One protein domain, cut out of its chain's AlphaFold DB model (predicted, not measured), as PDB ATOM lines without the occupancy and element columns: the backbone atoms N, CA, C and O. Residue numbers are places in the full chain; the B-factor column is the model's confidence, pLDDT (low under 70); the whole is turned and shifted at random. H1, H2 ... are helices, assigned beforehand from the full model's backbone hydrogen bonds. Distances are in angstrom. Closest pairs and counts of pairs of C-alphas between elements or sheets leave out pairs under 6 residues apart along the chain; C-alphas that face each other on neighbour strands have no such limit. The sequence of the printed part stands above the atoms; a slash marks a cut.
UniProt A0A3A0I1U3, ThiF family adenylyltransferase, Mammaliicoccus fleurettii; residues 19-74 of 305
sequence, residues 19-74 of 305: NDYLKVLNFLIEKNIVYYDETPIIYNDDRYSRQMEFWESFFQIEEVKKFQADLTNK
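Overview. This is residues 19 to 74 of the 305 residues of the protein "ThiF family adenylyltransferase" of Mammaliicoccus fleurettii (UniProt A0A3A0I1U3). The model is a loose rod, with helix H1 at one end and, at the other, H2 packed steeply on residues 64 to 68 of H3; a long loop, residues 31 to 48, joins the two parts. Residues 19 to 24 and 69 to 74 stick out at the ends. The 56 printed residues include three named helices, H1, H2, H3 in order, and no named strand: class all helix, radius of gyration of the C-alphas 13.5 A, spans 46 by 21 by 15 A.

Arrangement. Look first at H1, residues 19 to 30, which touches no helix. Further on, H2, residues 49 to 56, touches H3, residues 61 to 72, with 64 to 68 of H3 alone; their closest C-alphas, of Met 52 and Val 64, are 6.1 A apart. They run opposite ways at a steep tilt of 57 degrees. In H1, H2 and H3 every O i to N i+4 pair is within hydrogen-bond range.

Along the chain. Find C-alpha 19 at (1.453, -0.319, -36.739); from there H1 runs 16.1 A to C-alpha 30. H3 runs 17.1 A from C-alpha 61 to C-alpha 72 at (-5.574, 39.178, -17.700).

Size, cuts and confidence. The two C-alphas farthest apart, of Asn 19 and Lys 74, are 46.4 A apart. The printed part has no cut. The H1 to H2 link is long, H2 to H3 tight. Residues 36 to 45 have pLDDT under 70.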
ATOM      1  N   ASN A  19       2.562  -1.120 -36.216       88.12
ATOM      2  CA  ASN A  19       1.453  -0.319 -36.739       88.12
ATOM      3  C   ASN A  19       0.406  -0.038 -35.659       88.12
ATOM      4  O   ASN A  19      -0.152   1.055 -35.623       88.12
ATOM      5  N   ASP A  20       0.133  -1.002 -34.779       88.31
ATOM      6  CA  ASP A  20      -0.819  -0.799 -33.686       88.31
ATOM      7  C   ASP A  20      -0.241   0.115 -32.600       88.31
ATOM      8  O   ASP A  20      -0.958   0.982 -32.100       88.31
ATOM      9  N   TYR A  21       1.066   0.021 -32.321       89.94
ATOM     10  CA  TYR A  21       1.781   1.003 -31.499       89.94
ATOM     11  C   TYR A  21       1.630   2.426 -32.055       89.94
ATOM     12  O   TYR A  21       1.200   3.321 -31.329       89.94
ATOM     13  N   LEU A  22       1.908   2.630 -33.349       88.94
ATOM     14  CA  LEU A  22       1.784   3.948 -33.975       88.94
ATOM     15  C   LEU A  22       0.347   4.473 -33.956       88.94
ATOM     16  O   LEU A  22       0.148   5.665 -33.749       88.94
ATOM     17  N   LYS A  23      -0.666   3.613 -34.131       89.31
ATOM     18  CA  LYS A  23      -2.074   4.027 -34.003       89.31
ATOM     19  C   LYS A  23      -2.384   4.543 -32.603       89.31
ATOM     20  O   LYS A  23      -3.010   5.592 -32.484       89.31
ATOM     21  N   VAL A  24      -1.955   3.828 -31.562       88.50
ATOM     22  CA  VAL A  24      -2.170   4.253 -30.171       88.50
ATOM     23  C   VAL A  24      -1.403   5.539 -29.892       88.50
ATOM     24  O   VAL A  24      -1.988   6.483 -29.375       88.50
ATOM     25  N   LEU A  25      -0.133   5.622 -30.288       87.00
ATOM     26  CA  LEU A  25       0.680   6.821 -30.097       87.00
ATOM     27  C   LEU A  25       0.062   8.040 -30.793       87.00
ATOM     28  O   LEU A  25      -0.109   9.078 -30.163       87.00
ATOM     29  N   ASN A  26      -0.346   7.899 -32.057       86.88
ATOM     30  CA  ASN A  26      -1.003   8.969 -32.806       86.88
ATOM     31  C   ASN A  26      -2.346   9.357 -32.187       86.88
ATOM     32  O   ASN A  26      -2.644  10.542 -32.118       86.88
ATOM     33  N   PHE A  27      -3.132   8.394 -31.697       85.94
ATOM     34  CA  PHE A  27      -4.362   8.685 -30.964       85.94
ATOM     35  C   PHE A  27      -4.078   9.493 -29.693       85.94
ATOM     36  O   PHE A  27      -4.755  10.481 -29.429       85.94
ATOM     37  N   LEU A  28      -3.068   9.109 -28.912       85.00
ATOM     38  CA  LEU A  28      -2.713   9.820 -27.687       85.00
ATOM     39  C   LEU A  28      -2.181  11.233 -27.972       85.00
ATOM     40  O   LEU A  28      -2.508  12.153 -27.223       85.00
ATOM     41  N   ILE A  29      -1.426  11.416 -29.059       83.56
ATOM     42  CA  ILE A  29      -0.982  12.736 -29.535       83.56
ATOM     43  C   ILE A  29      -2.179  13.571 -30.003       83.56
ATOM     44  O   ILE A  29      -2.309  14.720 -29.605       83.56
ATOM     45  N   GLU A  30      -3.095  12.998 -30.790       80.31
ATOM     46  CA  GLU A  30      -4.317  13.676 -31.251       80.31
ATOM     47  C   GLU A  30      -5.212  14.113 -30.079       80.31
ATOM     48  O   GLU A  30      -5.900  15.129 -30.156       80.31
ATOM     49  N   LYS A  31      -5.216  13.354 -28.977       77.25
ATOM     50  CA  LYS A  31      -5.931  13.703 -27.741       77.25
ATOM     51  C   LYS A  31      -5.133  14.610 -26.797       77.25
ATOM     52  O   LYS A  31      -5.597  14.822 -25.680       77.25
ATOM     53  N   ASN A  32      -3.969  15.118 -27.214       71.94
ATOM     54  CA  ASN A  32      -3.046  15.917 -26.396       71.94
ATOM     55  C   ASN A  32      -2.684  15.256 -25.046       71.94
ATOM     56  O   ASN A  32      -2.420  15.937 -24.061       71.94
ATOM     57  N   ILE A  33      -2.681  13.920 -24.978       76.38
ATOM     58  CA  ILE A  33      -2.315  13.165 -23.764       76.38
ATOM     59  C   ILE A  33      -0.793  13.026 -23.659       76.38
ATOM     60  O   ILE A  33      -0.244  12.981 -22.561       76.38
ATOM     61  N   VAL A  34      -0.111  12.931 -24.803       77.75
ATOM     62  CA  VAL A  34       1.349  12.823 -24.887       77.75
ATOM     63  C   VAL A  34       1.836  13.749 -25.992       77.75
ATOM     64  O   VAL A  34       1.215  13.836 -27.049       77.75
ATOM     65  N   TYR A  35       2.960  14.411 -25.765       72.62
ATOM     66  CA  TYR A  35       3.604  15.309 -26.717       72.62
ATOM     67  C   TYR A  35       5.068  14.912 -26.902       72.62
ATOM     68  O   TYR A  35       5.697  14.335 -26.013       72.62
ATOM     69  N   TYR A  36       5.607  15.216 -28.082       68.94
ATOM     70  CA  TYR A  36       7.044  15.159 -28.311       68.94
ATOM     71  C   TYR A  36       7.652  16.438 -27.754       68.94
ATOM     72  O   TYR A  36       7.588  17.474 -28.409       68.94
ATOM     73  N   ASP A  37       8.218  16.374 -26.554       60.69
ATOM     74  CA  ASP A  37       9.006  17.483 -26.032       60.69
ATOM     75  C   ASP A  37      10.272  16.964 -25.341       60.69
ATOM     76  O   ASP A  37      10.258  15.943 -24.647       60.69
ATOM     77  N   GLU A  38      11.387  17.651 -25.580       52.41
ATOM     78  CA  GLU A  38      12.674  17.360 -24.941       52.41
ATOM     79  C   GLU A  38      12.750  17.977 -23.539       52.41
ATOM     80  O   GLU A  38      13.566  17.544 -22.720       52.41
ATOM     81  N   THR A  39      11.879  18.947 -23.236       51.94
ATOM     82  CA  THR A  39      11.880  19.662 -21.958       51.94
ATOM     83  C   THR A  39      10.529  19.498 -21.261       51.94
ATOM     84  O   THR A  39       9.503  19.812 -21.859       51.94
ATOM     85  N   PRO A  40      10.479  19.036 -19.997       56.91
ATOM     86  CA  PRO A  40       9.240  19.033 -19.234       56.91
ATOM     87  C   PRO A  40       8.683  20.453 -19.175       56.91
ATOM     88  O   PRO A  40       9.391  21.386 -18.785       56.91
ATOM     89  N   ILE A  41       7.415  20.613 -19.535       59.28
ATOM     90  CA  ILE A  41       6.698  21.859 -19.313       59.28
ATOM     91  C   ILE A  41       6.552  22.022 -17.803       59.28
ATOM     92  O   ILE A  41       5.733  21.374 -17.156       59.28
ATOM     93  N   ILE A  42       7.385  22.881 -17.231       59.88
ATOM     94  CA  ILE A  42       7.263  23.292 -15.841       59.88
ATOM     95  C   ILE A  42       6.500  24.606 -15.865       59.88
ATOM     96  O   ILE A  42       7.071  25.675 -16.095       59.88
ATOM     97  N   TYR A  43       5.195  24.535 -15.615       64.88
ATOM     98  CA  TYR A  43       4.528  25.681 -15.025       64.88
ATOM     99  C   TYR A  43       5.214  25.901 -13.677       64.88
ATOM    100  O   TYR A  43       5.093  25.077 -12.771       64.88
ATOM    101  N   ASN A  44       5.988  26.981 -13.553       61.34
ATOM    102  CA  ASN A  44       6.383  27.486 -12.236       61.34
ATOM    103  C   ASN A  44       5.121  27.597 -11.361       61.34
ATOM    104  O   ASN A  44       4.033  27.637 -11.928       61.34
ATOM    105  N   ASP A  45       5.256  27.635 -10.029       65.75
ATOM    106  CA  ASP A  45       4.167  27.684  -9.024       65.75
ATOM    107  C   ASP A  45       3.267  28.943  -9.154       65.75
ATOM    108  O   ASP A  45       3.169  29.800  -8.279       65.75
ATOM    109  N   ASP A  46       2.659  29.086 -10.325       83.06
ATOM    110  CA  ASP A  46       1.758  30.113 -10.787       83.06
ATOM    111  C   ASP A  46       0.349  29.667 -10.423       83.06
ATOM    112  O   ASP A  46      -0.032  28.496 -10.572       83.06
ATOM    113  N   ARG A  47      -0.442  30.632  -9.961       89.69
ATOM    114  CA  ARG A  47      -1.827  30.439  -9.531       89.69
ATOM    115  C   ARG A  47      -2.678  29.699 -10.569       89.69
ATOM    116  O   ARG A  47      -3.611  29.000 -10.179       89.69
ATOM    117  N   TYR A  48      -2.383  29.863 -11.857       92.25
ATOM    118  CA  TYR A  48      -3.162  29.318 -12.964       92.25
ATOM    119  C   TYR A  48      -2.578  28.030 -13.557       92.25
ATOM    120  O   TYR A  48      -3.191  27.467 -14.461       92.25
ATOM    121  N   SER A  49      -1.465  27.508 -13.035       90.38
ATOM    122  CA  SER A  49      -0.821  26.271 -13.520       90.38
ATOM    123  C   SER A  49      -1.814  25.123 -13.763       90.38
ATOM    124  O   SER A  49      -1.885  24.582 -14.861       90.38
ATOM    125  N   ARG A  50      -2.682  24.819 -12.787       90.62
ATOM    126  CA  ARG A  50      -3.673  23.728 -12.889       90.62
ATOM    127  C   ARG A  50      -4.741  23.935 -13.953       90.62
ATOM    128  O   ARG A  50      -5.166  22.973 -14.586       90.62
ATOM    129  N   GLN A  51      -5.206  25.168 -14.144       92.00
ATOM    130  CA  GLN A  51      -6.163  25.429 -15.219       92.00
ATOM    131  C   GLN A  51      -5.471  25.420 -16.582       92.00
ATOM    132  O   GLN A  51      -6.071  24.968 -17.546       92.00
ATOM    133  N   MET A  52      -4.213  25.856 -16.669       89.81
ATOM    134  CA  MET A  52      -3.436  25.782 -17.905       89.81
ATOM    135  C   MET A  52      -3.206  24.326 -18.328       89.81
ATOM    136  O   MET A  52      -3.523  23.989 -19.463       89.81
ATOM    137  N   GLU A  53      -2.813  23.446 -17.400       87.88
ATOM    138  CA  GLU A  53      -2.748  21.988 -17.623       87.88
ATOM    139  C   GLU A  53      -4.085  21.425 -18.141       87.88
ATOM    140  O   GLU A  53      -4.117  20.608 -19.056       87.88
ATOM    141  N   PHE A  54      -5.217  21.885 -17.595       89.62
ATOM    142  CA  PHE A  54      -6.533  21.490 -18.103       89.62
ATOM    143  C   PHE A  54      -6.759  21.959 -19.550       89.62
ATOM    144  O   PHE A  54      -7.267  21.194 -20.374       89.62
ATOM    145  N   TRP A  55      -6.378  23.193 -19.883       88.44
ATOM    146  CA  TRP A  55      -6.554  23.750 -21.226       88.44
ATOM    147  C   TRP A  55      -5.654  23.097 -22.284       88.44
ATOM    148  O   TRP A  55      -6.050  23.067 -23.448       88.44
ATOM    149  N   GLU A  56      -4.519  22.499 -21.912       85.81
ATOM    150  CA  GLU A  56      -3.668  21.724 -22.839       85.81
ATOM    151  C   GLU A  56      -4.399  20.528 -23.463       85.81
ATOM    152  O   GLU A  56      -4.126  20.144 -24.600       85.81
ATOM    153  N   SER A  57      -5.420  19.990 -22.790       84.19
ATOM    154  CA  SER A  57      -6.275  18.950 -23.382       84.19
ATOM    155  C   SER A  57      -7.077  19.430 -24.604       84.19
ATOM    156  O   SER A  57      -7.616  18.610 -25.348       84.19
ATOM    157  N   PHE A  58      -7.142  20.748 -24.840       82.06
ATOM    158  CA  PHE A  58      -7.836  21.371 -25.969       82.06
ATOM    159  C   PHE A  58      -6.913  22.151 -26.916       82.06
ATOM    160  O   PHE A  58      -7.308  22.397 -28.054       82.06
ATOM    161  N   PHE A  59      -5.721  22.542 -26.465       78.94
ATOM    162  CA  PHE A  59      -4.850  23.506 -27.140       78.94
ATOM    163  C   PHE A  59      -3.381  23.118 -27.092       78.94
ATOM    164  O   PHE A  59      -2.950  22.381 -26.207       78.94
ATOM    165  N   GLN A  60      -2.588  23.699 -27.992       82.19
ATOM    166  CA  GLN A  60      -1.137  23.680 -27.828       82.19
ATOM    167  C   GLN A  60      -0.719  24.607 -26.685       82.19
ATOM    168  O   GLN A  60      -1.345  25.637 -26.435       82.19
ATOM    169  N   ILE A  61       0.385  24.283 -26.017       82.31
ATOM    170  CA  ILE A  61       0.825  25.028 -24.837       82.31
ATOM    171  C   ILE A  61       1.000  26.537 -25.072       82.31
ATOM    172  O   ILE A  61       0.620  27.349 -24.227       82.31
ATOM    173  N   GLU A  62       1.552  26.938 -26.215       82.94
ATOM    174  CA  GLU A  62       1.754  28.359 -26.516       82.94
ATOM    175  C   GLU A  62       0.420  29.103 -26.681       82.94
ATOM    176  O   GLU A  62       0.297  30.264 -26.283       82.94
ATOM    177  N   GLU A  63      -0.617  28.420 -27.173       86.44
ATOM    178  CA  GLU A  63      -1.979  28.954 -27.232       86.44
ATOM    179  C   GLU A  63      -2.584  29.076 -25.831       86.44
ATOM    180  O   GLU A  63      -3.195  30.099 -25.530       86.44
ATOM    181  N   VAL A  64      -2.355  28.097 -24.946       88.19
ATOM    182  CA  VAL A  64      -2.796  28.151 -23.541       88.19
ATOM    183  C   VAL A  64      -2.155  29.325 -22.803       88.19
ATOM    184  O   VAL A  64      -2.854  30.096 -22.141       88.19
ATOM    185  N   LYS A  65      -0.834  29.501 -22.932       88.12
ATOM    186  CA  LYS A  65      -0.099  30.629 -22.332       88.12
ATOM    187  C   LYS A  65      -0.621  31.964 -22.840       88.12
ATOM    188  O   LYS A  65      -0.888  32.860 -22.039       88.12
ATOM    189  N   LYS A  66      -0.799  32.084 -24.158       90.25
ATOM    190  CA  LYS A  66      -1.354  33.287 -24.776       90.25
ATOM    191  C   LYS A  66      -2.773  33.560 -24.285       90.25
ATOM    192  O   LYS A  66      -3.052  34.678 -23.875       90.25
ATOM    193  N   PHE A  67      -3.638  32.551 -24.263       91.38
ATOM    194  CA  PHE A  67      -5.006  32.670 -23.774       91.38
ATOM    195  C   PHE A  67      -5.046  33.155 -22.320       91.38
ATOM    196  O   PHE A  67      -5.738  34.127 -22.018       91.38
ATOM    197  N   GLN A  68      -4.266  32.532 -21.432       92.75
ATOM    198  CA  GLN A  68      -4.193  32.945 -20.033       92.75
ATOM    199  C   GLN A  68      -3.713  34.395 -19.901       92.75
ATOM    200  O   GLN A  68      -4.288  35.159 -19.126       92.75
ATOM    201  N   ALA A  69      -2.693  34.791 -20.669       92.06
ATOM    202  CA  ALA A  69      -2.210  36.168 -20.701       92.06
ATOM    203  C   ALA A  69      -3.280  37.137 -21.236       92.06
ATOM    204  O   ALA A  69      -3.493  38.201 -20.651       92.06
ATOM    205  N   ASP A  70      -4.005  36.762 -22.288       93.50
ATOM    206  CA  ASP A  70      -5.068  37.571 -22.880       93.50
ATOM    207  C   ASP A  70      -6.204  37.813 -21.878       93.50
ATOM    208  O   ASP A  70      -6.641  38.959 -21.748       93.50
ATOM    209  N   LEU A  71      -6.621  36.794 -21.108       94.19
ATOM    210  CA  LEU A  71      -7.633  36.932 -20.047       94.19
ATOM    211  C   LEU A  71      -7.284  38.031 -19.039       94.19
ATOM    212  O   LEU A  71      -8.168  38.778 -18.611       94.19
ATOM    213  N   THR A  72      -6.003  38.166 -18.679       93.00
ATOM    214  CA  THR A  72      -5.574  39.178 -17.700       93.00
ATOM    215  C   THR A  72      -5.805  40.609 -18.179       93.00
ATOM    216  O   THR A  72      -6.012  41.497 -17.355       93.00
ATOM    217  N   ASN A  73      -5.836  40.826 -19.495       94.06
ATOM    218  CA  ASN A  73      -6.055  42.136 -20.101       94.06
ATOM    219  C   ASN A  73      -7.537  42.422 -20.389       94.06
ATOM    220  O   ASN A  73      -7.865  43.533 -20.803       94.06
ATOM    221  N   LYS A  74      -8.433  41.447 -20.187       97.50
ATOM    222  CA  LYS A  74      -9.865  41.610 -20.455       97.50
ATOM    223  C   LYS A  74     -10.569  42.366 -19.341       97.50
ATOM    224  O   LYS A  74     -10.431  42.040 -18.161       97.50
TER     225      LYS A  74